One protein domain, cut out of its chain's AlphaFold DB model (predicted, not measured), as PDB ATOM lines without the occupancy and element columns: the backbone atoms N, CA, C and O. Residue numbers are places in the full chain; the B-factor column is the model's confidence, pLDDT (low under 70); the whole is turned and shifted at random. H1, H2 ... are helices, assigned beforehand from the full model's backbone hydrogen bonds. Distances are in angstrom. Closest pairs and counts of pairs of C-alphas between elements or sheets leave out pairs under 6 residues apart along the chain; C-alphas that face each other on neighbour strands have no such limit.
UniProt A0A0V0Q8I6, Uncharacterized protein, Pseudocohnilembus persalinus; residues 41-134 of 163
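AT A GLANCE: This is residues 41 to 134 of the 163 residues of an uncharacterized protein of Pseudocohnilembus persalinus (UniProt A0A0V0Q8I6). One long helix, H5, runs along the length of a loose model; its first part folds back along H4 in a helical hairpin, and H3 packs on H5 farther on. H1 packs on H4 on the side away from H5, H2 comes near H3, and the last residues of H5, 126 to 133, stick out. The printed part has 94 residues with five named helices, in the order H1 H2 H3 H4 H5, and no named strand: all helix. It is loose, with a radius of gyration of the C-alphas of 17.5 A, and spans 66 by 27 by 16 A.

IN THESE COORDINATES: H5, residues 104 to 133, is 43.2 A long, from C-alpha 104 at (161.139, 121.806, 120.243) to C-alpha 133 at (174.014, 89.929, 146.352). H4, residues 74 to 92, is 26.8 A long. H3 is residues 65 to 72, 10.6 A; H2 is residues 52 to 58, 9.9 A; H1 is residues 41 to 48, 10.7 A, with C-alpha 41 at (156.266, 133.567, 136.001).

HOW THE PARTS SIT: Residues 106 to 113 of H5 touch residues 76 to 83 of H4, closest C-alphas Lys 76 and Met 110, 5.1 A, at a shallow tilt of 22 degrees, opposite ways. Residues 114 to 122 of H5 touch H3, closest C-alphas Ala 69 and Ile 114, 5.4 A, at a steep tilt of 57 degrees. H1 touches residues 74 to 82 of H4, closest C-alphas Cys 47 and Cys 78, 5.9 A, at a shallow tilt of 21 degrees, opposite ways. H2 and H3 are close but not clearly touching, closest C-alphas Lys 58 and Val 68, 7.7 A. H1 and H5 are apart. In H1, H2, H3, H4 and H5 every O i to N i+4 pair is within hydrogen-bond range.

THE WHOLE: The two farthest C-alphas, Arg 95 and Gly 134, are 65.7 A apart. The printed part has no cut. The link from H4 to H5 is long, 11 residues. Residues 94 to 101 and residue 134 have pLDDT under 70.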
ATOM      1  N   LEU A  41     155.031 133.503 135.207       77.69
ATOM      2  CA  LEU A  41     156.266 133.567 136.001       77.69
ATOM      3  C   LEU A  41     156.115 132.946 137.398       77.69
ATOM      4  O   LEU A  41     157.027 132.275 137.871       77.69
ATOM      5  N   GLU A  42     154.964 133.122 138.049       79.00
ATOM      6  CA  GLU A  42     154.667 132.485 139.334       79.00
ATOM      7  C   GLU A  42     154.575 130.967 139.171       79.00
ATOM      8  O   GLU A  42     155.186 130.241 139.947       79.00
ATOM      9  N   LEU A  43     153.887 130.474 138.133       77.69
ATOM     10  CA  LEU A  43     153.817 129.038 137.828       77.69
ATOM     11  C   LEU A  43     155.210 128.435 137.612       77.69
ATOM     12  O   LEU A  43     155.521 127.378 138.162       77.69
ATOM     13  N   TYR A  44     156.067 129.137 136.872       80.56
ATOM     14  CA  TYR A  44     157.455 128.735 136.670       80.56
ATOM     15  C   TYR A  44     158.258 128.732 137.978       80.56
ATOM     16  O   TYR A  44     158.950 127.756 138.277       80.56
ATOM     17  N   SER A  45     158.121 129.779 138.799       81.06
ATOM     18  CA  SER A  45     158.796 129.858 140.100       81.06
ATOM     19  C   SER A  45     158.360 128.722 141.033       81.06
ATOM     20  O   SER A  45     159.203 128.050 141.622       81.06
ATOM     21  N   ILE A  46     157.059 128.416 141.079       81.25
ATOM     22  CA  ILE A  46     156.497 127.338 141.897       81.25
ATOM     23  C   ILE A  46     157.011 125.978 141.425       81.25
ATOM     24  O   ILE A  46     157.373 125.141 142.250       81.25
ATOM     25  N   CYS A  47     157.091 125.766 140.110       83.75
ATOM     26  CA  CYS A  47     157.630 124.538 139.530       83.75
ATOM     27  C   CYS A  47     159.090 124.293 139.958       83.75
ATOM     28  O   CYS A  47     159.471 123.159 140.260       83.75
ATOM     29  N   LYS A  48     159.891 125.363 140.069       82.38
ATOM     30  CA  LYS A  48     161.279 125.296 140.548       82.38
ATOM     31  C   LYS A  48     161.403 125.152 142.066       82.38
ATOM     32  O   LYS A  48     162.342 124.511 142.536       82.38
ATOM     33  N   THR A  49     160.467 125.668 142.857       84.69
ATOM     34  CA  THR A  49     160.514 125.507 144.324       84.69
ATOM     35  C   THR A  49     160.259 124.065 144.770       84.69
ATOM     36  O   THR A  49     159.593 123.291 144.082       84.69
ATOM     37  N   GLN A  50     160.784 123.663 145.931       77.44
ATOM     38  CA  GLN A  50     160.375 122.402 146.557       77.44
ATOM     39  C   GLN A  50     158.963 122.540 147.136       77.44
ATOM     40  O   GLN A  50     158.763 123.119 148.197       77.44
ATOM     41  N   ASN A  51     157.980 122.004 146.415       79.81
ATOM     42  CA  ASN A  51     156.592 121.936 146.856       79.81
ATOM     43  C   ASN A  51     156.374 120.685 147.744       79.81
ATOM     44  O   ASN A  51     156.928 119.630 147.417       79.81
ATOM     45  N   PRO A  52     155.546 120.753 148.806       82.69
ATOM     46  CA  PRO A  52     155.092 119.587 149.573       82.69
ATOM     47  C   PRO A  52     154.679 118.366 148.735       82.69
ATOM     48  O   PRO A  52     155.045 117.245 149.079       82.69
ATOM     49  N   TYR A  53     154.001 118.551 147.596       81.06
ATOM     50  CA  TYR A  53     153.625 117.435 146.712       81.06
ATOM     51  C   TYR A  53     154.842 116.689 146.153       81.06
ATOM     52  O   TYR A  53     154.831 115.473 146.012       81.06
ATOM     53  N   ILE A  54     155.930 117.405 145.873       83.50
ATOM     54  CA  ILE A  54     157.163 116.805 145.357       83.50
ATOM     55  C   ILE A  54     157.862 116.010 146.457       83.50
ATOM     56  O   ILE A  54     158.416 114.949 146.187       83.50
ATOM     57  N   GLN A  55     157.805 116.488 147.700       84.19
ATOM     58  CA  GLN A  55     158.305 115.734 148.849       84.19
ATOM     59  C   GLN A  55     157.489 114.456 149.076       84.19
ATOM     60  O   GLN A  55     158.072 113.403 149.312       84.19
ATOM     61  N   GLN A  56     156.164 114.517 148.922       84.81
ATOM     62  CA  GLN A  56     155.307 113.331 149.002       84.81
ATOM     63  C   GLN A  56     155.662 112.289 147.937       84.81
ATOM     64  O   GLN A  56     155.796 111.115 148.268       84.81
ATOM     65  N   ILE A  57     155.873 112.706 146.683       84.38
ATOM     66  CA  ILE A  57     156.258 111.778 145.609       84.38
ATOM     67  C   ILE A  57     157.626 111.154 145.912       84.38
ATOM     68  O   ILE A  57     157.763 109.941 145.808       84.38
ATOM     69  N   LYS A  58     158.611 111.951 146.354       84.00
ATOM     70  CA  LYS A  58     159.950 111.458 146.732       84.00
ATOM     71  C   LYS A  58     159.921 110.412 147.848       84.00
ATOM     72  O   LYS A  58     160.750 109.512 147.843       84.00
ATOM     73  N   ASN A  59     158.979 110.537 148.778       85.38
ATOM     74  CA  ASN A  59     158.838 109.631 149.916       85.38
ATOM     75  C   ASN A  59     157.917 108.433 149.619       85.38
ATOM     76  O   ASN A  59     157.687 107.610 150.503       85.38
ATOM     77  N   SER A  60     157.356 108.340 148.410       87.62
ATOM     78  CA  SER A  60     156.449 107.255 148.047       87.62
ATOM     79  C   SER A  60     157.209 105.928 147.906       87.62
ATOM     80  O   SER A  60     158.191 105.873 147.162       87.62
ATOM     81  N   PRO A  61     156.746 104.836 148.542       80.31
ATOM     82  CA  PRO A  61     157.400 103.529 148.450       80.31
ATOM     83  C   PRO A  61     157.269 102.882 147.061       80.31
ATOM     84  O   PRO A  61     158.058 102.010 146.718       80.31
ATOM     85  N   ASN A  62     156.303 103.325 146.248       86.00
ATOM     86  CA  ASN A  62     156.015 102.781 144.915       86.00
ATOM     87  C   ASN A  62     156.522 103.694 143.788       86.00
ATOM     88  O   ASN A  62     155.921 103.761 142.713       86.00
ATOM     89  N   ILE A  63     157.580 104.467 144.038       86.62
ATOM     90  CA  ILE A  63     158.119 105.371 143.026       86.62
ATOM     91  C   ILE A  63     158.794 104.578 141.897       86.62
ATOM     92  O   ILE A  63     159.636 103.715 142.131       86.62
ATOM     93  N   THR A  64     158.416 104.869 140.650       87.62
ATOM     94  CA  THR A  64     159.039 104.239 139.477       87.62
ATOM     95  C   THR A  64     160.342 104.948 139.108       87.62
ATOM     96  O   THR A  64     160.472 106.156 139.318       87.62
ATOM     97  N   THR A  65     161.292 104.233 138.497       86.06
ATOM     98  CA  THR A  65     162.558 104.809 137.995       86.06
ATOM     99  C   THR A  65     162.317 105.979 137.043       86.06
ATOM    100  O   THR A  65     162.984 107.008 137.135       86.06
ATOM    101  N   LYS A  66     161.289 105.867 136.195       85.62
ATOM    102  CA  LYS A  66     160.843 106.940 135.304       85.62
ATOM    103  C   LYS A  66     160.404 108.182 136.082       85.62
ATOM    104  O   LYS A  66     160.856 109.278 135.771       85.62
ATOM    105  N   THR A  67     159.581 108.021 137.120       86.62
ATOM    106  CA  THR A  67     159.143 109.142 137.969       86.62
ATOM    107  C   THR A  67     160.323 109.794 138.692       86.62
ATOM    108  O   THR A  67     160.367 111.016 138.818       86.62
ATOM    109  N   VAL A  68     161.312 109.011 139.138       87.56
ATOM    110  CA  VAL A  68     162.548 109.557 139.724       87.56
ATOM    111  C   VAL A  68     163.323 110.380 138.692       87.56
ATOM    112  O   VAL A  68     163.700 111.513 138.990       87.56
ATOM    113  N   ALA A  69     163.517 109.860 137.479       88.75
ATOM    114  CA  ALA A  69     164.205 110.575 136.404       88.75
ATOM    115  C   ALA A  69     163.477 111.879 136.026       88.75
ATOM    116  O   ALA A  69     164.102 112.931 135.898       88.75
ATOM    117  N   GLU A  70     162.146 111.849 135.935       88.00
ATOM    118  CA  GLU A  70     161.315 113.039 135.707       88.00
ATOM    119  C   GLU A  70     161.471 114.081 136.827       88.00
ATOM    120  O   GLU A  70     161.546 115.281 136.554       88.00
ATOM    121  N   LEU A  71     161.571 113.644 138.088       88.19
ATOM    122  CA  LEU A  71     161.798 114.535 139.230       88.19
ATOM    123  C   LEU A  71     163.197 115.161 139.233       88.19
ATOM    124  O   LEU A  71     163.335 116.315 139.648       88.19
ATOM    125  N   ILE A  72     164.221 114.428 138.793       89.19
ATOM    126  CA  ILE A  72     165.586 114.953 138.641       89.19
ATOM    127  C   ILE A  72     165.608 115.992 137.513       89.19
ATOM    128  O   ILE A  72     166.059 117.119 137.709       89.19
ATOM    129  N   CYS A  73     165.009 115.664 136.366       91.62
ATOM    130  CA  CYS A  73     164.930 116.532 135.188       91.62
ATOM    131  C   CYS A  73     163.846 117.618 135.270       91.62
ATOM    132  O   CYS A  73     163.553 118.298 134.279       91.62
ATOM    133  N   ARG A  74     163.257 117.828 136.452       89.88
ATOM    134  CA  ARG A  74     162.142 118.754 136.682       89.88
ATOM    135  C   ARG A  74     162.432 120.171 136.198       89.88
ATOM    136  O   ARG A  74     161.536 120.817 135.668       89.88
ATOM    137  N   GLU A  75     163.658 120.664 136.351       88.62
ATOM    138  CA  GLU A  75     164.018 122.020 135.916       88.62
ATOM    139  C   GLU A  75     163.795 122.227 134.413       88.62
ATOM    140  O   GLU A  75     163.228 123.245 134.010       88.62
ATOM    141  N   LYS A  76     164.153 121.225 133.602       90.06
ATOM    142  CA  LYS A  76     163.925 121.218 132.151       90.06
ATOM    143  C   LYS A  76     162.447 121.082 131.808       90.06
ATOM    144  O   LYS A  76     161.963 121.761 130.906       90.06
ATOM    145  N   GLY A  77     161.703 120.304 132.594       88.62
ATOM    146  CA  GLY A  77     160.241 120.259 132.512       88.62
ATOM    147  C   GLY A  77     159.583 121.619 132.782       88.62
ATOM    148  O   GLY A  77     158.681 122.025 132.051       88.62
ATOM    149  N   CYS A  78     160.071 122.374 133.772       89.25
ATOM    150  CA  CYS A  78     159.565 123.717 134.067       89.25
ATOM    151  C   CYS A  78     159.840 124.710 132.924       89.25
ATOM    152  O   CYS A  78     158.990 125.550 132.630       89.25
ATOM    153  N   GLU A  79     161.006 124.622 132.274       87.94
ATOM    154  CA  GLU A  79     161.358 125.439 131.102       87.94
ATOM    155  C   GLU A  79     160.444 125.138 129.903       87.94
ATOM    156  O   GLU A  79     159.956 126.064 129.248       87.94
ATOM    157  N   LEU A  80     160.148 123.856 129.652       89.38
ATOM    158  CA  LEU A  80     159.202 123.440 128.616       89.38
ATOM    159  C   LEU A  80     157.784 123.953 128.905       89.38
ATOM    160  O   LEU A  80     157.160 124.552 128.029       89.38
ATOM    161  N   MET A  81     157.302 123.773 130.138       86.06
ATOM    162  CA  MET A  81     155.988 124.258 130.568       86.06
ATOM    163  C   MET A  81     155.873 125.777 130.386       86.06
ATOM    164  O   MET A  81     154.869 126.272 129.880       86.06
ATOM    165  N   TYR A  82     156.914 126.527 130.758       87.12
ATOM    166  CA  TYR A  82     156.948 127.974 130.563       87.12
ATOM    167  C   TYR A  82     156.849 128.355 129.081       87.12
ATOM    168  O   TYR A  82     156.058 129.226 128.719       87.12
ATOM    169  N   CYS A  83     157.603 127.670 128.219       85.44
ATOM    170  CA  CYS A  83     157.553 127.894 126.780       85.44
ATOM    171  C   CYS A  83     156.146 127.638 126.210       85.44
ATOM    172  O   CYS A  83     155.613 128.479 125.486       85.44
ATOM    173  N   GLN A  84     155.496 126.535 126.597       84.75
ATOM    174  CA  GLN A  84     154.140 126.197 126.146       84.75
ATOM    175  C   GLN A  84     153.096 127.224 126.603       84.75
ATOM    176  O   GLN A  84     152.253 127.644 125.814       84.75
ATOM    177  N   LEU A  85     153.183 127.690 127.853       83.50
ATOM    178  CA  LEU A  85     152.294 128.732 128.376       83.50
ATOM    179  C   LEU A  85     152.457 130.059 127.625       83.50
ATOM    180  O   LEU A  85     151.472 130.753 127.365       83.50
ATOM    181  N   MET A  86     153.689 130.420 127.257       80.75
ATOM    182  CA  MET A  86     153.954 131.613 126.451       80.75
ATOM    183  C   MET A  86     153.378 131.487 125.041       80.75
ATOM    184  O   MET A  86     152.796 132.448 124.537       80.75
ATOM    185  N   GLN A  87     153.470 130.303 124.430       81.25
ATOM    186  CA  GLN A  87     152.852 130.030 123.131       81.25
ATOM    187  C   GLN A  87     151.323 130.090 123.191       81.25
ATOM    188  O   GLN A  87     150.710 130.708 122.324       81.25
ATOM    189  N   GLN A  88     150.707 129.520 124.230       81.00
ATOM    190  CA  GLN A  88     149.259 129.598 124.426       81.00
ATOM    191  C   GLN A  88     148.795 131.056 124.557       81.00
ATOM    192  O   GLN A  88     147.864 131.478 123.876       81.00
ATOM    193  N   LYS A  89     149.499 131.864 125.358       77.69
ATOM    194  CA  LYS A  89     149.194 133.295 125.498       77.69
ATOM    195  C   LYS A  89     149.364 134.077 124.203       77.69
ATOM    196  O   LYS A  89     148.572 134.980 123.939       77.69
ATOM    197  N   ALA A  90     150.389 133.756 123.416       75.50
ATOM    198  CA  ALA A  90     150.608 134.367 122.110       75.50
ATOM    199  C   ALA A  90     149.485 134.006 121.122       75.50
ATOM    200  O   ALA A  90     149.027 134.866 120.371       75.50
ATOM    201  N   ALA A  91     148.993 132.762 121.166       73.88
ATOM    202  CA  ALA A  91     147.856 132.313 120.364       73.88
ATOM    203  C   ALA A  91     146.543 133.011 120.765       73.88
ATOM    204  O   ALA A  91     145.772 133.416 119.894       73.88
ATOM    205  N   GLU A  92     146.309 133.206 122.067       75.88
ATOM    206  CA  GLU A  92     145.140 133.918 122.603       75.88
ATOM    207  C   GLU A  92     145.202 135.435 122.327       75.88
ATOM    208  O   GLU A  92     144.176 136.066 122.074       75.88
ATOM    209  N   ASN A  93     146.400 136.034 122.313       73.88
ATOM    210  CA  ASN A  93     146.612 137.466 122.084       73.88
ATOM    211  C   ASN A  93     147.432 137.745 120.815       73.88
ATOM    212  O   ASN A  93     148.627 138.035 120.890       73.88
ATOM    213  N   ARG A  94     146.771 137.816 119.650       59.38
ATOM    214  CA  ARG A  94     147.400 138.137 118.343       59.38
ATOM    215  C   ARG A  94     148.221 139.438 118.292       59.38
ATOM    216  O   ARG A  94     149.014 139.615 117.376       59.38
ATOM    217  N   ARG A  95     148.018 140.374 119.229       61.06
ATOM    218  CA  ARG A  95     148.767 141.648 119.307       61.06
ATOM    219  C   ARG A  95     150.076 141.547 120.089       61.06
ATOM    220  O   ARG A  95     150.868 142.488 120.070       61.06
ATOM    221  N   SER A  96     150.295 140.451 120.808       60.59
ATOM    222  CA  SER A  96     151.530 140.255 121.554       60.59
ATOM    223  C   SER A  96     152.655 139.891 120.578       60.59
ATOM    224  O   SER A  96     152.562 138.911 119.846       60.59
ATOM    225  N   LYS A  97     153.713 140.714 120.524       59.06
ATOM    226  CA  LYS A  97     154.931 140.472 119.726       59.06
ATOM    227  C   LYS A  97     155.785 139.371 120.370       59.06
ATOM    228  O   LYS A  97     156.921 139.612 120.765       59.06
ATOM    229  N   ILE A  98     155.206 138.196 120.580       62.38
ATOM    230  CA  ILE A  98     155.921 137.039 121.115       62.38
ATOM    231  C   ILE A  98     156.345 136.202 119.911       62.38
ATOM    232  O   ILE A  98     155.497 135.682 119.189       62.38
ATOM    233  N   ASP A  99     157.655 136.094 119.683       60.31
ATOM    234  CA  ASP A  99     158.207 135.219 118.651       60.31
ATOM    235  C   ASP A  99     157.828 133.766 118.961       60.31
ATOM    236  O   ASP A  99     158.304 133.171 119.930       60.31
ATOM    237  N   LEU A 100     156.980 133.180 118.113       61.72
ATOM    238  CA  LEU A 100     156.522 131.788 118.182       61.72
ATOM    239  C   LEU A 100     157.620 130.807 117.737       61.72
ATOM    240  O   LEU A 100     157.381 129.900 116.938       61.72
ATOM    241  N   LYS A 101     158.848 130.955 118.243       67.00
ATOM    242  CA  LYS A 101     159.839 129.884 118.106       67.00
ATOM    243  C   LYS A 101     159.293 128.663 118.852       67.00
ATOM    244  O   LYS A 101     158.861 128.757 120.001       67.00
ATOM    245  N   GLY A 102     159.223 127.532 118.154       73.44
ATOM    246  CA  GLY A 102     158.698 126.279 118.696       73.44
ATOM    247  C   GLY A 102     159.413 125.867 119.988       73.44
ATOM    248  O   GLY A 102     160.614 126.083 120.121       73.44
ATOM    249  N   CYS A 103     158.711 125.201 120.909       84.38
ATOM    250  CA  CYS A 103     159.311 124.645 122.132       84.38
ATOM    251  C   CYS A 103     160.078 123.328 121.890       84.38
ATOM    252  O   CYS A 103     160.270 122.531 122.810       84.38
ATOM    253  N   SER A 104     160.487 123.059 120.645       85.75
ATOM    254  CA  SER A 104     161.139 121.806 120.243       85.75
ATOM    255  C   SER A 104     162.495 121.621 120.916       85.75
ATOM    256  O   SER A 104     162.843 120.513 121.314       85.75
ATOM    257  N   MET A 105     163.244 122.709 121.110       87.94
ATOM    258  CA  MET A 105     164.529 122.672 121.803       87.94
ATOM    259  C   MET A 105     164.361 122.237 123.264       87.94
ATOM    260  O   MET A 105     165.057 121.331 123.718       87.94
ATOM    261  N   GLN A 106     163.416 122.843 123.986       88.19
ATOM    262  CA  GLN A 106     163.136 122.536 125.390       88.19
ATOM    263  C   GLN A 106     162.615 121.102 125.546       88.19
ATOM    264  O   GLN A 106     163.002 120.399 126.476       88.19
ATOM    265  N   TYR A 107     161.793 120.645 124.598       88.25
ATOM    266  CA  TYR A 107     161.309 119.267 124.553       88.25
ATOM    267  C   TYR A 107     162.454 118.262 124.378       88.25
ATOM    268  O   TYR A 107     162.544 117.280 125.114       88.25
ATOM    269  N   ASN A 108     163.375 118.533 123.449       91.94
ATOM    270  CA  ASN A 108     164.544 117.684 123.231       91.94
ATOM    271  C   ASN A 108     165.455 117.660 124.464       91.94
ATOM    272  O   ASN A 108     165.860 116.586 124.891       91.94
ATOM    273  N   GLN A 109     165.719 118.816 125.083       93.00
ATOM    274  CA  GLN A 109     166.529 118.904 126.303       93.00
ATOM    275  C   GLN A 109     165.930 118.101 127.464       93.00
ATOM    276  O   GLN A 109     166.655 117.386 128.155       93.00
ATOM    277  N   MET A 110     164.612 118.183 127.665       90.88
ATOM    278  CA  MET A 110     163.919 117.407 128.695       90.88
ATOM    279  C   MET A 110     164.036 115.901 128.435       90.88
ATOM    280  O   MET A 110     164.390 115.147 129.339       90.88
ATOM    281  N   ASN A 111     163.780 115.457 127.203       91.50
ATOM    282  CA  ASN A 111     163.819 114.035 126.864       91.50
ATOM    283  C   ASN A 111     165.225 113.439 126.926       91.50
ATOM    284  O   ASN A 111     165.378 112.291 127.343       91.50
ATOM    285  N   THR A 112     166.242 114.201 126.520       94.81
ATOM    286  CA  THR A 112     167.640 113.785 126.656       94.81
ATOM    287  C   THR A 112     167.997 113.608 128.127       94.81
ATOM    288  O   THR A 112     168.467 112.537 128.496       94.81
ATOM    289  N   CYS A 113     167.651 114.580 128.979       94.75
ATOM    290  CA  CYS A 113     167.878 114.484 130.423       94.75
ATOM    291  C   CYS A 113     167.216 113.234 131.026       94.75
ATOM    292  O   CYS A 113     167.864 112.473 131.738       94.75
ATOM    293  N   ILE A 114     165.937 112.981 130.709       92.56
ATOM    294  CA  ILE A 114     165.210 111.822 131.255       92.56
ATOM    295  C   ILE A 114     165.893 110.514 130.852       92.56
ATOM    296  O   ILE A 114     166.024 109.613 131.676       92.56
ATOM    297  N   ARG A 115     166.340 110.405 129.599       93.31
ATOM    298  CA  ARG A 115     167.001 109.199 129.092       93.31
ATOM    299  C   ARG A 115     168.345 108.953 129.775       93.31
ATOM    300  O   ARG A 115     168.617 107.823 130.170       93.31
ATOM    301  N   GLU A 116     169.153 109.998 129.918       94.44
ATOM    302  CA  GLU A 116     170.458 109.930 130.581       94.44
ATOM    303  C   GLU A 116     170.313 109.539 132.058       94.44
ATOM    304  O   GLU A 116     170.997 108.632 132.532       94.44
ATOM    305  N   GLU A 117     169.374 110.159 132.775       92.00
ATOM    306  CA  GLU A 117     169.148 109.864 134.192       92.00
ATOM    307  C   GLU A 117     168.503 108.494 134.410       92.00
ATOM    308  O   GLU A 117     168.874 107.794 135.350       92.00
ATOM    309  N   MET A 118     167.606 108.045 133.524       92.69
ATOM    310  CA  MET A 118     167.105 106.669 133.561       92.69
ATOM    311  C   MET A 118     168.248 105.657 133.476       92.69
ATOM    312  O   MET A 118     168.332 104.761 134.314       92.69
ATOM    313  N   GLN A 119     169.147 105.823 132.504       92.25
ATOM    314  CA  GLN A 119     170.265 104.904 132.316       92.25
ATOM    315  C   GLN A 119     171.218 104.924 133.517       92.25
ATOM    316  O   GLN A 119     171.606 103.876 134.028       92.25
ATOM    317  N   ARG A 120     171.508 106.113 134.051       91.75
ATOM    318  CA  ARG A 120     172.316 106.275 135.263       91.75
ATOM    319  C   ARG A 120     171.697 105.589 136.485       91.75
ATOM    320  O   ARG A 120     172.428 104.995 137.281       91.75
ATOM    321  N   ILE A 121     170.376 105.683 136.656       90.38
ATOM    322  CA  ILE A 121     169.650 105.024 137.751       90.38
ATOM    323  C   ILE A 121     169.714 103.508 137.583       90.38
ATOM    324  O   ILE A 121     170.047 102.816 138.542       90.38
ATOM    325  N   GLU A 122     169.454 102.993 136.383       90.25
ATOM    326  CA  GLU A 122     169.516 101.557 136.093       90.25
ATOM    327  C   GLU A 122     170.915 100.979 136.338       90.25
ATOM    328  O   GLU A 122     171.052  99.911 136.938       90.25
ATOM    329  N   ASP A 123     171.963 101.688 135.922       90.88
ATOM    330  CA  ASP A 123     173.345 101.261 136.136       90.88
ATOM    331  C   ASP A 123     173.707 101.264 137.625       90.88
ATOM    332  O   ASP A 123     174.329 100.319 138.121       90.88
ATOM    333  N   LYS A 124     173.248 102.271 138.379       88.81
ATOM    334  CA  LYS A 124     173.412 102.299 139.838       88.81
ATOM    335  C   LYS A 124     172.626 101.203 140.538       88.81
ATOM    336  O   LYS A 124     173.118 100.632 141.509       88.81
ATOM    337  N   GLU A 125     171.432 100.891 140.057       86.44
ATOM    338  CA  GLU A 125     170.626  99.809 140.603       86.44
ATOM    339  C   GLU A 125     171.312  98.455 140.389       86.44
ATOM    340  O   GLU A 125     171.399  97.659 141.325       86.44
ATOM    341  N   LYS A 126     171.871  98.210 139.196       86.94
ATOM    342  CA  LYS A 126     172.676  97.010 138.911       86.94
ATOM    343  C   LYS A 126     173.900  96.932 139.818       86.94
ATOM    344  O   LYS A 126     174.111  95.902 140.450       86.94
ATOM    345  N   GLU A 127     174.655  98.021 139.950       87.38
ATOM    346  CA  GLU A 127     175.832  98.078 140.824       87.38
ATOM    347  C   GLU A 127     175.474  97.764 142.287       87.38
ATOM    348  O   GLU A 127     176.151  96.977 142.952       87.38
ATOM    349  N   LEU A 128     174.391  98.347 142.803       84.81
ATOM    350  CA  LEU A 128     173.930  98.094 144.168       84.81
ATOM    351  C   LEU A 128     173.443  96.655 144.345       84.81
ATOM    352  O   LEU A 128     173.783  96.022 145.344       84.81
ATOM    353  N   ARG A 129     172.709  96.109 143.370       80.69
ATOM    354  CA  ARG A 129     172.296  94.698 143.368       80.69
ATOM    355  C   ARG A 129     173.510  93.769 143.395       80.69
ATOM    356  O   ARG A 129     173.517  92.822 144.174       80.69
ATOM    357  N   GLU A 130     174.553  94.053 142.618       83.44
ATOM    358  CA  GLU A 130     175.795  93.270 142.619       83.44
ATOM    359  C   GLU A 130     176.533  93.330 143.962       83.44
ATOM    360  O   GLU A 130     177.011  92.298 144.443       83.44
ATOM    361  N   ARG A 131     176.581  94.509 144.597       79.94
ATOM    362  CA  ARG A 131     177.181  94.695 145.928       79.94
ATOM    363  C   ARG A 131     176.406  93.970 147.029       79.94
ATOM    364  O   ARG A 131     177.030  93.365 147.895       79.94
ATOM    365  N   VAL A 132     175.073  94.020 147.001       78.12
ATOM    366  CA  VAL A 132     174.202  93.396 148.016       78.12
ATOM    367  C   VAL A 132     174.152  91.876 147.858       78.12
ATOM    368  O   VAL A 132     174.218  91.159 148.852       78.12
ATOM    369  N   LEU A 133     174.075  91.369 146.625       70.88
ATOM    370  CA  LEU A 133     174.014  89.929 146.352       70.88
ATOM    371  C   LEU A 133     175.392  89.245 146.405       70.88
ATOM    372  O   LEU A 133     175.465  88.024 146.316       70.88
ATOM    373  N   GLY A 134     176.492  90.003 146.517       63.03
ATOM    374  CA  GLY A 134     177.845  89.448 146.639       63.03
ATOM    375  C   GLY A 134     178.317  88.646 145.418       63.03
ATOM    376  O   GLY A 134     179.289  87.898 145.511       63.03
TER     377      GLY A 134